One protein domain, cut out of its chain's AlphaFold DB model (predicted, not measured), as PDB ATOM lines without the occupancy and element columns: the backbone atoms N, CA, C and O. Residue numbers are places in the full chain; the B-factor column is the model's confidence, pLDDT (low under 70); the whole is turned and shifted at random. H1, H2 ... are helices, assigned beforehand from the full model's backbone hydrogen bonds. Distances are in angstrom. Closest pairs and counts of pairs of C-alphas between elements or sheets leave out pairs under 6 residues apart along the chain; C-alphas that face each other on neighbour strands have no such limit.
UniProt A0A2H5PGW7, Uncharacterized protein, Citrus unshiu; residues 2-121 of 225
ATOM      1  N   GLN A   2     176.864 129.891 143.040       56.22
ATOM      2  CA  GLN A   2     178.194 130.485 142.754       56.22
ATOM      3  C   GLN A   2     178.234 132.019 142.925       56.22
ATOM      4  O   GLN A   2     179.215 132.553 143.434       56.22
ATOM      5  N   GLN A   3     177.150 132.713 142.572       57.50
ATOM      6  CA  GLN A   3     177.059 134.178 142.617       57.50
ATOM      7  C   GLN A   3     176.917 134.724 144.054       57.50
ATOM      8  O   GLN A   3     177.602 135.673 144.427       57.50
ATOM      9  N   ASP A   4     176.137 134.048 144.906       55.88
ATOM     10  CA  ASP A   4     175.987 134.392 146.332       55.88
ATOM     11  C   ASP A   4     177.303 134.229 147.110       55.88
ATOM     12  O   ASP A   4     177.627 135.019 147.996       55.88
ATOM     13  N   ASN A   5     178.106 133.228 146.733       63.47
ATOM     14  CA  ASN A   5     179.398 132.949 147.356       63.47
ATOM     15  C   ASN A   5     180.457 133.995 146.954       63.47
ATOM     16  O   ASN A   5     181.285 134.396 147.770       63.47
ATOM     17  N   GLN A   6     180.403 134.507 145.719       65.38
ATOM     18  CA  GLN A   6     181.254 135.618 145.275       65.38
ATOM     19  C   GLN A   6     180.921 136.932 145.995       65.38
ATOM     20  O   GLN A   6     181.834 137.638 146.426       65.38
ATOM     21  N   ILE A   7     179.635 137.240 146.184       69.06
ATOM     22  CA  ILE A   7     179.193 138.436 146.917       69.06
ATOM     23  C   ILE A   7     179.607 138.344 148.392       69.06
ATOM     24  O   ILE A   7     180.176 139.293 148.933       69.06
ATOM     25  N   TYR A   8     179.406 137.185 149.029       69.56
ATOM     26  CA  TYR A   8     179.854 136.940 150.401       69.56
ATOM     27  C   TYR A   8     181.370 137.139 150.558       69.56
ATOM     28  O   TYR A   8     181.808 137.855 151.463       69.56
ATOM     29  N   ASN A   9     182.172 136.578 149.648       71.62
ATOM     30  CA  ASN A   9     183.629 136.723 149.670       71.62
ATOM     31  C   ASN A   9     184.082 138.173 149.445       71.62
ATOM     32  O   ASN A   9     184.986 138.639 150.138       71.62
ATOM     33  N   SER A  10     183.427 138.912 148.546       74.00
ATOM     34  CA  SER A  10     183.697 140.338 148.312       74.00
ATOM     35  C   SER A  10     183.429 141.185 149.562       74.00
ATOM     36  O   SER A  10     184.273 141.980 149.987       74.00
ATOM     37  N   ILE A  11     182.300 140.943 150.238       74.75
ATOM     38  CA  ILE A  11     181.943 141.625 151.489       74.75
ATOM     39  C   ILE A  11     182.957 141.306 152.595       74.75
ATOM     40  O   ILE A  11     183.355 142.200 153.342       74.75
ATOM     41  N   GLN A  12     183.394 140.050 152.718       74.62
ATOM     42  CA  GLN A  12     184.417 139.665 153.695       74.62
ATOM     43  C   GLN A  12     185.779 140.302 153.386       74.62
ATOM     44  O   GLN A  12     186.424 140.804 154.305       74.62
ATOM     45  N   SER A  13     186.191 140.361 152.115       81.31
ATOM     46  CA  SER A  13     187.436 141.026 151.701       81.31
ATOM     47  C   SER A  13     187.424 142.515 152.049       81.31
ATOM     48  O   SER A  13     188.335 143.003 152.716       81.31
ATOM     49  N   SER A  14     186.338 143.218 151.712       82.62
ATOM     50  CA  SER A  14     186.162 144.637 152.046       82.62
ATOM     51  C   SER A  14     186.225 144.893 153.561       82.62
ATOM     52  O   SER A  14     186.832 145.865 154.018       82.62
ATOM     53  N   LYS A  15     185.666 143.983 154.370       81.69
ATOM     54  CA  LYS A  15     185.754 144.043 155.839       81.69
ATOM     55  C   LYS A  15     187.187 143.871 156.340       81.69
ATOM     56  O   LYS A  15     187.631 144.658 157.176       81.69
ATOM     57  N   ILE A  16     187.909 142.866 155.841       86.69
ATOM     58  CA  ILE A  16     189.305 142.599 156.219       86.69
ATOM     59  C   ILE A  16     190.182 143.813 155.901       86.69
ATOM     60  O   ILE A  16     190.969 144.239 156.749       86.69
ATOM     61  N   GLU A  17     190.011 144.409 154.722       86.38
ATOM     62  CA  GLU A  17     190.726 145.621 154.318       86.38
ATOM     63  C   GLU A  17     190.414 146.803 155.234       86.38
ATOM     64  O   GLU A  17     191.334 147.485 155.683       86.38
ATOM     65  N   ARG A  18     189.135 147.020 155.570       86.19
ATOM     66  CA  ARG A  18     188.726 148.095 156.480       86.19
ATOM     67  C   ARG A  18     189.362 147.933 157.861       86.19
ATOM     68  O   ARG A  18     189.918 148.897 158.377       86.19
ATOM     69  N   ILE A  19     189.326 146.732 158.442       85.88
ATOM     70  CA  ILE A  19     189.948 146.454 159.748       85.88
ATOM     71  C   ILE A  19     191.463 146.664 159.673       85.88
ATOM     72  O   ILE A  19     192.034 147.357 160.514       85.88
ATOM     73  N   THR A  20     192.112 146.114 158.644       88.19
ATOM     74  CA  THR A  20     193.563 146.241 158.439       88.19
ATOM     75  C   THR A  20     193.975 147.708 158.306       88.19
ATOM     76  O   THR A  20     194.967 148.123 158.905       88.19
ATOM     77  N   ARG A  21     193.188 148.512 157.581       87.69
ATOM     78  CA  ARG A  21     193.403 149.954 157.435       87.69
ATOM     79  C   ARG A  21     193.281 150.681 158.771       87.69
ATOM     80  O   ARG A  21     194.194 151.407 159.127       87.69
ATOM     81  N   ILE A  22     192.237 150.421 159.563       85.12
ATOM     82  CA  ILE A  22     192.083 151.045 160.893       85.12
ATOM     83  C   ILE A  22     193.278 150.721 161.799       85.12
ATOM     84  O   ILE A  22     193.777 151.597 162.503       85.12
ATOM     85  N   ILE A  23     193.752 149.471 161.778       86.31
ATOM     86  CA  ILE A  23     194.928 149.056 162.550       86.31
ATOM     87  C   ILE A  23     196.165 149.836 162.089       86.31
ATOM     88  O   ILE A  23     196.897 150.377 162.920       86.31
ATOM     89  N   ASN A  24     196.398 149.915 160.778       86.69
ATOM     90  CA  ASN A  24     197.587 150.545 160.207       86.69
ATOM     91  C   ASN A  24     197.574 152.073 160.273       86.69
ATOM     92  O   ASN A  24     198.637 152.655 160.482       86.69
ATOM     93  N   ASP A  25     196.413 152.711 160.210       85.25
ATOM     94  CA  ASP A  25     196.269 154.165 160.295       85.25
ATOM     95  C   ASP A  25     196.292 154.664 161.748       85.25
ATOM     96  O   ASP A  25     196.342 155.869 161.995       85.25
ATOM     97  N   HIS A  26     196.289 153.756 162.734       80.50
ATOM     98  CA  HIS A  26     196.365 154.144 164.137       80.50
ATOM     99  C   HIS A  26     197.671 154.921 164.414       80.50
ATOM    100  O   HIS A  26     198.760 154.384 164.164       80.50
ATOM    101  N   PRO A  27     197.597 156.158 164.940       73.25
ATOM    102  CA  PRO A  27     198.757 157.047 165.039       73.25
ATOM    103  C   PRO A  27     199.796 156.564 166.058       73.25
ATOM    104  O   PRO A  27     200.990 156.766 165.860       73.25
ATOM    105  N   PHE A  28     199.366 155.859 167.109       71.75
ATOM    106  CA  PHE A  28     200.240 155.412 168.196       71.75
ATOM    107  C   PHE A  28     200.327 153.889 168.236       71.75
ATOM    108  O   PHE A  28     199.364 153.209 168.578       71.75
ATOM    109  N   SER A  29     201.464 153.322 167.836       70.06
ATOM    110  CA  SER A  29     201.608 151.860 167.753       70.06
ATOM    111  C   SER A  29     201.574 151.163 169.120       70.06
ATOM    112  O   SER A  29     201.169 150.009 169.220       70.06
ATOM    113  N   ASP A  30     201.961 151.881 170.168       66.38
ATOM    114  CA  ASP A  30     202.094 151.437 171.550       66.38
ATOM    115  C   ASP A  30     200.843 151.689 172.399       66.38
ATOM    116  O   ASP A  30     200.761 151.147 173.496       66.38
ATOM    117  N   GLN A  31     199.848 152.436 171.919       68.94
ATOM    118  CA  GLN A  31     198.605 152.665 172.656       68.94
ATOM    119  C   GLN A  31     197.544 151.595 172.352       68.94
ATOM    120  O   GLN A  31     197.554 150.984 171.277       68.94
ATOM    121  N   PRO A  32     196.630 151.304 173.300       65.06
ATOM    122  CA  PRO A  32     195.500 150.429 173.027       65.06
ATOM    123  C   PRO A  32     194.671 150.987 171.870       65.06
ATOM    124  O   PRO A  32     194.454 152.194 171.770       65.06
ATOM    125  N   LEU A  33     194.191 150.086 171.010       65.38
ATOM    126  CA  LEU A  33     193.250 150.415 169.945       65.38
ATOM    127  C   LEU A  33     191.927 150.843 170.619       65.38
ATOM    128  O   LEU A  33     191.087 150.015 170.963       65.38
ATOM    129  N   HIS A  34     191.814 152.141 170.908       63.66
ATOM    130  CA  HIS A  34     190.713 152.811 171.613       63.66
ATOM    131  C   HIS A  34     189.397 152.763 170.782       63.66
ATOM    132  O   HIS A  34     189.416 152.286 169.642       63.66
ATOM    133  N   PRO A  35     188.224 153.203 171.303       59.38
ATOM    134  CA  PRO A  35     186.898 152.623 171.018       59.38
ATOM    135  C   PRO A  35     186.431 152.538 169.557       59.38
ATOM    136  O   PRO A  35     185.508 151.784 169.287       59.38
ATOM    137  N   LYS A  36     187.064 153.218 168.593       57.78
ATOM    138  CA  LYS A  36     186.767 153.075 167.153       57.78
ATOM    139  C   LYS A  36     186.986 151.656 166.625       57.78
ATOM    140  O   LYS A  36     186.209 151.201 165.787       57.78
ATOM    141  N   LEU A  37     188.017 150.956 167.109       60.50
ATOM    142  CA  LEU A  37     188.246 149.560 166.727       60.50
ATOM    143  C   LEU A  37     187.167 148.657 167.337       60.50
ATOM    144  O   LEU A  37     186.590 147.843 166.627       60.50
ATOM    145  N   PHE A  38     186.833 148.877 168.617       59.34
ATOM    146  CA  PHE A  38     185.700 148.233 169.288       59.34
ATOM    147  C   PHE A  38     184.391 148.474 168.535       59.34
ATOM    148  O   PHE A  38     183.683 147.522 168.261       59.34
ATOM    149  N   GLN A  39     184.083 149.709 168.144       60.44
ATOM    150  CA  GLN A  39     182.838 150.056 167.465       60.44
ATOM    151  C   GLN A  39     182.737 149.388 166.086       60.44
ATOM    152  O   GLN A  39     181.740 148.735 165.800       60.44
ATOM    153  N   CYS A  40     183.803 149.428 165.277       62.72
ATOM    154  CA  CYS A  40     183.829 148.723 163.990       62.72
ATOM    155  C   CYS A  40     183.766 147.195 164.131       62.72
ATOM    156  O   CYS A  40     183.249 146.540 163.235       62.72
ATOM    157  N   ILE A  41     184.303 146.627 165.217       60.78
ATOM    158  CA  ILE A  41     184.294 145.181 165.472       60.78
ATOM    159  C   ILE A  41     182.981 144.721 166.130       60.78
ATOM    160  O   ILE A  41     182.566 143.595 165.894       60.78
ATOM    161  N   LEU A  42     182.310 145.563 166.922       53.34
ATOM    162  CA  LEU A  42     181.030 145.272 167.584       53.34
ATOM    163  C   LEU A  42     179.829 145.447 166.646       53.34
ATOM    164  O   LEU A  42     178.870 144.689 166.748       53.34
ATOM    165  N   GLU A  43     179.886 146.398 165.706       57.19
ATOM    166  CA  GLU A  43     178.869 146.563 164.651       57.19
ATOM    167  C   GLU A  43     178.842 145.370 163.680       57.19
ATOM    168  O   GLU A  43     177.854 145.132 162.985       57.19
ATOM    169  N   THR A  44     179.922 144.588 163.638       51.44
ATOM    170  CA  THR A  44     180.069 143.435 162.756       51.44
ATOM    171  C   THR A  44     180.119 142.152 163.577       51.44
ATOM    172  O   THR A  44     181.105 141.880 164.241       51.44
ATOM    173  N   THR A  45     179.051 141.361 163.523       55.78
ATOM    174  CA  THR A  45     178.942 139.929 163.867       55.78
ATOM    175  C   THR A  45     180.241 139.209 164.297       55.78
ATOM    176  O   THR A  45     181.224 139.244 163.568       55.78
ATOM    177  N   SER A  46     180.192 138.492 165.433       66.69
ATOM    178  CA  SER A  46     181.209 137.597 166.043       66.69
ATOM    179  C   SER A  46     182.602 137.516 165.382       66.69
ATOM    180  O   SER A  46     182.735 137.067 164.241       66.69
ATOM    181  N   LEU A  47     183.660 137.796 166.154       75.94
ATOM    182  CA  LEU A  47     185.065 137.586 165.773       75.94
ATOM    183  C   LEU A  47     185.379 136.099 165.515       75.94
ATOM    184  O   LEU A  47     185.886 135.385 166.382       75.94
ATOM    185  N   SER A  48     185.081 135.637 164.302       86.00
ATOM    186  CA  SER A  48     185.348 134.266 163.883       86.00
ATOM    187  C   SER A  48     186.845 134.017 163.707       86.00
ATOM    188  O   SER A  48     187.615 134.907 163.324       86.00
ATOM    189  N   SER A  49     187.255 132.771 163.932       88.06
ATOM    190  CA  SER A  49     188.618 132.288 163.700       88.06
ATOM    191  C   SER A  49     189.147 132.631 162.300       88.06
ATOM    192  O   SER A  49     190.304 133.038 162.152       88.06
ATOM    193  N   THR A  50     188.292 132.528 161.277       88.81
ATOM    194  CA  THR A  50     188.612 132.851 159.880       88.81
ATOM    195  C   THR A  50     188.901 134.338 159.691       88.81
ATOM    196  O   THR A  50     189.917 134.688 159.092       88.81
ATOM    197  N   LEU A  51     188.058 135.221 160.239       88.12
ATOM    198  CA  LEU A  51     188.255 136.668 160.133       88.12
ATOM    199  C   LEU A  51     189.561 137.092 160.812       88.12
ATOM    200  O   LEU A  51     190.383 137.774 160.199       88.12
ATOM    201  N   ILE A  52     189.789 136.626 162.043       90.50
ATOM    202  CA  ILE A  52     191.018 136.887 162.805       90.50
ATOM    203  C   ILE A  52     192.248 136.432 162.006       90.50
ATOM    204  O   ILE A  52     193.213 137.182 161.839       90.50
ATOM    205  N   GLY A  53     192.205 135.202 161.487       91.50
ATOM    206  CA  GLY A  53     193.287 134.624 160.701       91.50
ATOM    207  C   GLY A  53     193.581 135.405 159.420       91.50
ATOM    208  O   GLY A  53     194.755 135.547 159.060       91.50
ATOM    209  N   ASN A  54     192.553 135.923 158.750       91.88
ATOM    210  CA  ASN A  54     192.695 136.699 157.521       91.88
ATOM    211  C   ASN A  54     193.253 138.098 157.787       91.88
ATOM    212  O   ASN A  54     194.201 138.492 157.113       91.88
ATOM    213  N   VAL A  55     192.767 138.804 158.815       92.19
ATOM    214  CA  VAL A  55     193.308 140.118 159.210       92.19
ATOM    215  C   VAL A  55     194.793 140.009 159.559       92.19
ATOM    216  O   VAL A  55     195.609 140.753 159.024       92.19
ATOM    217  N   LEU A  56     195.189 139.028 160.378       93.69
ATOM    218  CA  LEU A  56     196.609 138.805 160.693       93.69
ATOM    219  C   LEU A  56     197.422 138.367 159.471       93.69
ATOM    220  O   LEU A  56     198.607 138.675 159.383       93.69
ATOM    221  N   GLY A  57     196.796 137.661 158.524       93.69
ATOM    222  CA  GLY A  57     197.410 137.328 157.240       93.69
ATOM    223  C   GLY A  57     197.728 138.578 156.420       93.69
ATOM    224  O   GLY A  57     198.854 138.719 155.949       93.69
ATOM    225  N   HIS A  58     196.778 139.508 156.323       93.19
ATOM    226  CA  HIS A  58     196.979 140.797 155.663       93.19
ATOM    227  C   HIS A  58     198.033 141.649 156.371       93.19
ATOM    228  O   HIS A  58     198.902 142.194 155.703       93.19
ATOM    229  N   LEU A  59     198.020 141.724 157.706       93.69
ATOM    230  CA  LEU A  59     199.041 142.461 158.464       93.69
ATOM    231  C   LEU A  59     200.451 141.888 158.248       93.69
ATOM    232  O   LEU A  59     201.420 142.642 158.141       93.69
ATOM    233  N   LEU A  60     200.570 140.559 158.162       92.12
ATOM    234  CA  LEU A  60     201.833 139.894 157.855       92.12
ATOM    235  C   LEU A  60     202.301 140.215 156.429       92.12
ATOM    236  O   LEU A  60     203.455 140.604 156.258       92.12
ATOM    237  N   ALA A  61     201.412 140.104 155.438       92.44
ATOM    238  CA  ALA A  61     201.716 140.369 154.030       92.44
ATOM    239  C   ALA A  61     202.013 141.851 153.746       92.44
ATOM    240  O   ALA A  61     202.895 142.166 152.958       92.44
ATOM    241  N   ALA A  62     201.324 142.769 154.424       90.94
ATOM    242  CA  ALA A  62     201.499 144.215 154.285       90.94
ATOM    243  C   ALA A  62     202.673 144.766 155.110       90.94
ATOM    244  O   ALA A  62     202.761 145.970 155.339       90.94
ATOM    245  N   HIS A  63     203.541 143.896 155.625       88.69
ATOM    246  CA  HIS A  63     204.694 144.268 156.434       88.69
ATOM    247  C   HIS A  63     204.369 145.177 157.637       88.69
ATOM    248  O   HIS A  63     205.228 145.927 158.096       88.69
ATOM    249  N   SER A  64     203.164 145.062 158.205       90.06
ATOM    250  CA  SER A  64     202.647 145.979 159.227       90.06
ATOM    251  C   SER A  64     203.482 145.987 160.519       90.06
ATOM    252  O   SER A  64     204.235 145.050 160.799       90.06
ATOM    253  N   ASN A  65     203.344 147.060 161.307       90.69
ATOM    254  CA  ASN A  65     204.088 147.270 162.552       90.69
ATOM    255  C   ASN A  65     203.755 146.199 163.615       90.69
ATOM    256  O   ASN A  65     202.590 145.855 163.832       90.69
ATOM    257  N   GLY A  66     204.787 145.733 164.324       90.94
ATOM    258  CA  GLY A  66     204.692 144.681 165.336       90.94
ATOM    259  C   GLY A  66     203.762 145.001 166.498       90.94
ATOM    260  O   GLY A  66     202.933 144.172 166.866       90.94
ATOM    261  N   PHE A  67     203.839 146.215 167.043       90.38
ATOM    262  CA  PHE A  67     202.975 146.617 168.148       90.38
ATOM    263  C   PHE A  67     201.512 146.721 167.715       90.38
ATOM    264  O   PHE A  67     200.635 146.272 168.445       90.38
ATOM    265  N   LYS A  68     201.234 147.209 166.501       89.69
ATOM    266  CA  LYS A  68     199.862 147.292 165.969       89.69
ATOM    267  C   LYS A  68     199.220 145.908 165.853       89.69
ATOM    268  O   LYS A  68     198.106 145.696 166.334       89.69
ATOM    269  N   ALA A  69     199.953 144.944 165.293       92.50
ATOM    270  CA  ALA A  69     199.503 143.559 165.225       92.50
ATOM    271  C   ALA A  69     199.311 142.951 166.624       92.50
ATOM    272  O   ALA A  69     198.296 142.303 166.883       92.50
ATOM    273  N   LEU A  70     200.251 143.172 167.547       92.69
ATOM    274  CA  LEU A  70     200.156 142.707 168.933       92.69
ATOM    275  C   LEU A  70     198.932 143.271 169.655       92.69
ATOM    276  O   LEU A  70     198.224 142.525 170.324       92.69
ATOM    277  N   ARG A  71     198.663 144.570 169.513       88.25
ATOM    278  CA  ARG A  71     197.508 145.235 170.127       88.25
ATOM    279  C   ARG A  71     196.202 144.652 169.611       88.25
ATOM    280  O   ARG A  71     195.329 144.347 170.417       88.25
ATOM    281  N   PHE A  72     196.100 144.426 168.303       89.62
ATOM    282  CA  PHE A  72     194.950 143.745 167.714       89.62
ATOM    283  C   PHE A  72     194.770 142.332 168.284       89.62
ATOM    284  O   PHE A  72     193.670 141.958 168.682       89.62
ATOM    285  N   PHE A  73     195.850 141.556 168.390       91.94
ATOM    286  CA  PHE A  73     195.767 140.197 168.919       91.94
ATOM    287  C   PHE A  73     195.424 140.163 170.414       91.94
ATOM    288  O   PHE A  73     194.532 139.419 170.806       91.94
ATOM    289  N   LYS A  74     196.039 141.016 171.246       90.25
ATOM    290  CA  LYS A  74     195.676 141.162 172.669       90.25
ATOM    291  C   LYS A  74     194.217 141.592 172.841       90.25
ATOM    292  O   LYS A  74     193.554 141.090 173.740       90.25
ATOM    293  N   PHE A  75     193.714 142.470 171.971       86.62
ATOM    294  CA  PHE A  75     192.303 142.849 171.947       86.62
ATOM    295  C   PHE A  75     191.401 141.639 171.675       86.62
ATOM    296  O   PHE A  75     190.428 141.449 172.401       86.62
ATOM    297  N   ILE A  76     191.742 140.798 170.689       88.12
ATOM    298  CA  ILE A  76     191.004 139.560 170.396       88.12
ATOM    299  C   ILE A  76     190.975 138.664 171.635       88.12
ATOM    300  O   ILE A  76     189.894 138.275 172.047       88.12
ATOM    301  N   LEU A  77     192.121 138.421 172.283       88.69
ATOM    302  CA  LEU A  77     192.208 137.588 173.495       88.69
ATOM    303  C   LEU A  77     191.325 138.072 174.663       88.69
ATOM    304  O   LEU A  77     191.087 137.312 175.594       88.69
ATOM    305  N   GLN A  78     190.872 139.328 174.653       86.00
ATOM    306  CA  GLN A  78     189.984 139.889 175.677       86.00
ATOM    307  C   GLN A  78     188.495 139.751 175.331       86.00
ATOM    308  O   GLN A  78     187.656 139.976 176.199       86.00
ATOM    309  N   GLN A  79     188.143 139.416 174.084       84.12
ATOM    310  CA  GLN A  79     186.746 139.334 173.657       84.12
ATOM    311  C   GLN A  79     186.146 137.951 173.978       84.12
ATOM    312  O   GLN A  79     186.638 136.956 173.432       84.12
ATOM    313  N   PRO A  80     185.048 137.870 174.763       78.25
ATOM    314  CA  PRO A  80     184.432 136.603 175.184       78.25
ATOM    315  C   PRO A  80     184.010 135.684 174.030       78.25
ATOM    316  O   PRO A  80     184.092 134.466 174.128       78.25
ATOM    317  N   GLN A  81     183.556 136.276 172.926       78.81
ATOM    318  CA  GLN A  81     183.041 135.583 171.744       78.81
ATOM    319  C   GLN A  81     184.103 135.325 170.666       78.81
ATOM    320  O   GLN A  81     183.762 134.918 169.553       78.81
ATOM    321  N   SER A  82     185.375 135.618 170.943       82.69
ATOM    322  CA  SER A  82     186.443 135.374 169.980       82.69
ATOM    323  C   SER A  82     187.006 133.963 170.103       82.69
ATOM    324  O   SER A  82     187.162 133.415 171.191       82.69
ATOM    325  N   THR A  83     187.341 133.377 168.958       83.50
ATOM    326  CA  THR A  83     187.968 132.052 168.888       83.50
ATOM    327  C   THR A  83     189.266 132.131 168.082       83.50
ATOM    328  O   THR A  83     189.326 131.698 166.926       83.50
ATOM    329  N   PRO A  84     190.330 132.743 168.638       87.50
ATOM    330  CA  PRO A  84     191.635 132.745 167.988       87.50
ATOM    331  C   PRO A  84     192.147 131.311 167.798       87.50
ATOM    332  O   PRO A  84     191.807 130.396 168.544       87.50
ATOM    333  N   THR A  85     192.979 131.114 166.779       93.00
ATOM    334  CA  THR A  85     193.601 129.817 166.469       93.00
ATOM    335  C   THR A  85     195.107 129.881 166.686       93.00
ATOM    336  O   THR A  85     195.694 130.965 166.624       93.00
ATOM    337  N   SER A  86     195.761 128.726 166.854       91.88
ATOM    338  CA  SER A  86     197.234 128.663 166.897       91.88
ATOM    339  C   SER A  86     197.871 129.342 165.683       91.88
ATOM    340  O   SER A  86     198.814 130.111 165.808       91.88
ATOM    341  N   ARG A  87     197.290 129.165 164.491       92.06
ATOM    342  CA  ARG A  87     197.799 129.791 163.265       92.06
ATOM    343  C   ARG A  87     197.698 131.321 163.283       92.06
ATOM    344  O   ARG A  87     198.540 132.002 162.703       92.06
ATOM    345  N   ALA A  88     196.661 131.876 163.912       93.81
ATOM    346  CA  ALA A  88     196.549 133.317 164.127       93.81
ATOM    347  C   ALA A  88     197.629 133.809 165.104       93.81
ATOM    348  O   ALA A  88     198.305 134.799 164.830       93.81
ATOM    349  N   PHE A  89     197.838 133.074 166.195       94.38
ATOM    350  CA  PHE A  89     198.893 133.358 167.161       94.38
ATOM    351  C   PHE A  89     200.294 133.325 166.525       94.38
ATOM    352  O   PHE A  89     201.043 134.294 166.630       94.38
ATOM    353  N   GLU A  90     200.608 132.280 165.758       92.12
ATOM    354  CA  GLU A  90     201.866 132.129 165.015       92.12
ATOM    355  C   GLU A  90     202.112 133.288 164.039       92.12
ATOM    356  O   GLU A  90     203.224 133.811 163.969       92.12
ATOM    357  N   LYS A  91     201.083 133.749 163.311       94.38
ATOM    358  CA  LYS A  91     201.191 134.938 162.442       94.38
ATOM    359  C   LYS A  91     201.570 136.186 163.238       94.38
ATOM    360  O   LYS A  91     202.392 136.969 162.770       94.38
ATOM    361  N   ASN A  92     201.000 136.374 164.428       95.00
ATOM    362  CA  ASN A  92     201.347 137.503 165.286       95.00
ATOM    363  C   ASN A  92     202.811 137.439 165.744       95.00
ATOM    364  O   ASN A  92     203.538 138.422 165.599       95.00
ATOM    365  N   LEU A  93     203.257 136.261 166.197       92.94
ATOM    366  CA  LEU A  93     204.653 136.026 166.570       92.94
ATOM    367  C   LEU A  93     205.601 136.287 165.399       92.94
ATOM    368  O   LEU A  93     206.608 136.960 165.580       92.94
ATOM    369  N   HIS A  94     205.259 135.846 164.187       90.25
ATOM    370  CA  HIS A  94     206.038 136.143 162.983       90.25
ATOM    371  C   HIS A  94     206.144 137.644 162.690       90.25
ATOM    372  O   HIS A  94     207.206 138.121 162.288       90.25
ATOM    373  N   ILE A  95     205.063 138.405 162.877       92.81
ATOM    374  CA  ILE A  95     205.091 139.858 162.685       92.81
ATOM    375  C   ILE A  95     206.019 140.509 163.723       92.81
ATOM    376  O   ILE A  95     206.862 141.325 163.352       92.81
ATOM    377  N   LEU A  96     205.903 140.133 165.001       92.00
ATOM    378  CA  LEU A  96     206.769 140.640 166.072       92.00
ATOM    379  C   LEU A  96     208.238 140.296 165.832       92.00
ATOM    380  O   LEU A  96     209.101 141.166 165.929       92.00
ATOM    381  N   ALA A  97     208.498 139.052 165.444       86.00
ATOM    382  CA  ALA A  97     209.811 138.548 165.092       86.00
ATOM    383  C   ALA A  97     210.486 139.369 164.001       86.00
ATOM    384  O   ALA A  97     211.605 139.847 164.167       86.00
ATOM    385  N   ARG A  98     209.769 139.574 162.892       86.44
ATOM    386  CA  ARG A  98     210.240 140.347 161.741       86.44
ATOM    387  C   ARG A  98     210.583 141.785 162.126       86.44
ATOM    388  O   ARG A  98     211.529 142.347 161.588       86.44
ATOM    389  N   MET A  99     209.835 142.363 163.065       86.88
ATOM    390  CA  MET A  99     210.051 143.720 163.578       86.88
ATOM    391  C   MET A  99     211.063 143.782 164.731       86.88
ATOM    392  O   MET A  99     211.298 144.857 165.269       86.88
ATOM    393  N   ARG A 100     211.675 142.651 165.106       84.81
ATOM    394  CA  ARG A 100     212.625 142.523 166.222       84.81
ATOM    395  C   ARG A 100     212.045 142.857 167.605       84.81
ATOM    396  O   ARG A 100     212.774 143.214 168.525       84.81
ATOM    397  N   HIS A 101     210.734 142.706 167.775       88.06
ATOM    398  CA  HIS A 101     210.016 142.940 169.033       88.06
ATOM    399  C   HIS A 101     209.977 141.660 169.894       88.06
ATOM    400  O   HIS A 101     208.916 141.080 170.138       88.06
ATOM    401  N   PHE A 102     211.152 141.166 170.297       83.69
ATOM    402  CA  PHE A 102     211.299 139.856 170.952       83.69
ATOM    403  C   PHE A 102     210.731 139.813 172.367       83.69
ATOM    404  O   PHE A 102     210.087 138.829 172.728       83.69
ATOM    405  N   ASP A 103     210.916 140.880 173.144       86.44
ATOM    406  CA  ASP A 103     210.376 140.980 174.503       86.44
ATOM    407  C   ASP A 103     208.855 140.877 174.503       86.44
ATOM    408  O   ASP A 103     208.264 140.129 175.278       86.44
ATOM    409  N   GLN A 104     208.218 141.562 173.559       90.50
ATOM    410  CA  GLN A 104     206.772 141.557 173.408       90.50
ATOM    411  C   GLN A 104     206.257 140.196 172.936       90.50
ATOM    412  O   GLN A 104     205.185 139.762 173.353       90.50
ATOM    413  N   ALA A 105     207.012 139.513 172.073       89.94
ATOM    414  CA  ALA A 105     206.681 138.162 171.641       89.94
ATOM    415  C   ALA A 105     206.788 137.160 172.805       89.94
ATOM    416  O   ALA A 105     205.912 136.309 172.967       89.94
ATOM    417  N   TRP A 106     207.799 137.313 173.669       86.81
ATOM    418  CA  TRP A 106     207.961 136.507 174.881       86.81
ATOM    419  C   TRP A 106     206.847 136.756 175.903       86.81
ATOM    420  O   TRP A 106     206.249 135.814 176.434       86.81
ATOM    421  N   GLU A 107     206.524 138.024 176.155       90.31
ATOM    422  CA  GLU A 107     205.418 138.419 177.028       90.31
ATOM    423  C   GLU A 107     204.096 137.832 176.521       90.31
ATOM    424  O   GLU A 107     203.336 137.246 177.295       90.31
ATOM    425  N   LEU A 108     203.850 137.912 175.208       92.12
ATOM    426  CA  LEU A 108     202.651 137.350 174.600       92.12
ATOM    427  C   LEU A 108     202.589 135.824 174.759       92.12
ATOM    428  O   LEU A 108     201.532 135.309 175.117       92.12
ATOM    429  N   MET A 109     203.695 135.098 174.549       88.75
ATOM    430  CA  MET A 109     203.743 133.647 174.790       88.75
ATOM    431  C   MET A 109     203.393 133.295 176.238       88.75
ATOM    432  O   MET A 109     202.587 132.396 176.481       88.75
ATOM    433  N   THR A 110     203.957 134.034 177.192       87.75
ATOM    434  CA  THR A 110     203.717 133.831 178.627       87.75
ATOM    435  C   THR A 110     202.260 134.129 178.994       87.75
ATOM    436  O   THR A 110     201.627 133.394 179.752       87.75
ATOM    437  N   GLN A 111     201.679 135.188 178.422       90.06
ATOM    438  CA  GLN A 111     200.263 135.509 178.593       90.06
ATOM    439  C   GLN A 111     199.369 134.396 178.027       90.06
ATOM    440  O   GLN A 111     198.441 133.948 178.704       90.06
ATOM    441  N   VAL A 112     199.637 133.949 176.797       89.94
ATOM    442  CA  VAL A 112     198.856 132.913 176.106       89.94
ATOM    443  C   VAL A 112     198.935 131.580 176.841       89.94
ATOM    444  O   VAL A 112     197.911 130.924 176.989       89.94
ATOM    445  N   GLN A 113     200.091 131.208 177.387       86.25
ATOM    446  CA  GLN A 113     200.201 130.025 178.235       86.25
ATOM    447  C   GLN A 113     199.211 130.062 179.407       86.25
ATOM    448  O   GLN A 113     198.560 129.057 179.677       86.25
ATOM    449  N   ARG A 114     199.100 131.197 180.105       85.94
ATOM    450  CA  ARG A 114     198.258 131.322 181.305       85.94
ATOM    451  C   ARG A 114     196.772 131.432 180.984       85.94
ATOM    452  O   ARG A 114     195.946 130.947 181.745       85.94
ATOM    453  N   THR A 115     196.439 132.104 179.885       88.75
ATOM    454  CA  THR A 115     195.055 132.508 179.579       88.75
ATOM    455  C   THR A 115     194.402 131.672 178.480       88.75
ATOM    456  O   THR A 115     193.195 131.474 178.510       88.75
ATOM    457  N   HIS A 116     195.184 131.160 177.526       88.69
ATOM    458  CA  HIS A 116     194.696 130.448 176.341       88.69
ATOM    459  C   HIS A 116     195.601 129.249 175.979       88.69
ATOM    460  O   HIS A 116     196.222 129.238 174.908       88.69
ATOM    461  N   PRO A 117     195.688 128.207 176.833       83.94
ATOM    462  CA  PRO A 117     196.642 127.108 176.654       83.94
ATOM    463  C   PRO A 117     196.516 126.353 175.324       83.94
ATOM    464  O   PRO A 117     197.501 125.760 174.885       83.94
ATOM    465  N   SER A 118     195.335 126.379 174.695       85.94
ATOM    466  CA  SER A 118     195.020 125.736 173.410       85.94
ATOM    467  C   SER A 118     195.672 126.400 172.194       85.94
ATOM    468  O   SER A 118     195.762 125.780 171.137       85.94
ATOM    469  N   LEU A 119     196.137 127.647 172.319       85.69
ATOM    470  CA  LEU A 119     196.844 128.354 171.244       85.69
ATOM    471  C   LEU A 119     198.330 127.997 171.187       85.69
ATOM    472  O   LEU A 119     199.012 128.376 170.238       85.69
ATOM    473  N   ARG A 120     198.850 127.302 172.205       81.12
ATOM    474  CA  ARG A 120     200.249 126.886 172.244       81.12
ATOM    475  C   ARG A 120     200.490 125.817 171.182       81.12
ATOM    476  O   ARG A 120     199.942 124.723 171.267       81.12
ATOM    477  N   ALA A 121     201.369 126.113 170.231       78.12
ATOM    478  CA  ALA A 121     201.878 125.129 169.283       78.12
ATOM    479  C   ALA A 121     203.397 125.158 169.199       78.12
ATOM    480  O   ALA A 121     204.034 126.198 169.367       78.12
TER     481      ALA A 121
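Overview. This is residues 2 to 121 of the 225 residues of an uncharacterized protein of Citrus unshiu (UniProt A0A2H5PGW7). What shape do these atoms make? The long helix H1 crosses H3 at one side of an up-and-down bundle of four shorter helices, H3 to H6, each running against the one before; residues 2 to 11 of H1 stick out as a free arm, and little H2 packs on its other half. What is it made of? The printed part has 120 residues with six named helices, H1 to H6 in chain order, no named strand, and the class is all helix. How large is it? It is compact, with a radius of gyration of the C-alphas of 14.1 A, and spans 46 by 32 by 25 A.

Along the chain. Where is the longest helix? H1, residues 2 to 25, runs 34.6 A from C-alpha 2 at (178.194, 130.485, 142.754). Where are the others? H2 is residues 36 to 42, H3 49 to 61, H4 66 to 78, H5 86 to 98, and H6 102 to 115, 19.8 A long, ending with C-alpha 115 at (195.055, 132.508, 179.579).

Arrangement. What does H1 touch? Residues 16 to 20 alone touch H3, at a steep tilt of 57 degrees, closest at the C-alphas of Ile 16 and Val 55, 5.6 A. With H2 it forms a hairpin, closest at C-alphas 22 and 37, 7.1 A. How does the bundle join? H5 touches H3, C-alphas 53 and 88 being closest at 4.9 A; H4, C-alphas 66 and 96, 4.6 A; and H6, C-alphas 93 and 105, 5.9 A. Are the backbones helical? In H1 to H6 every O i to N i+4 pair is within hydrogen-bond range.

Size, cuts and confidence. Is anything cut or long? The printed part has no cut, and no link is long. Where is confidence low? Residues 2 to 8 and 30 to 46 are under 70.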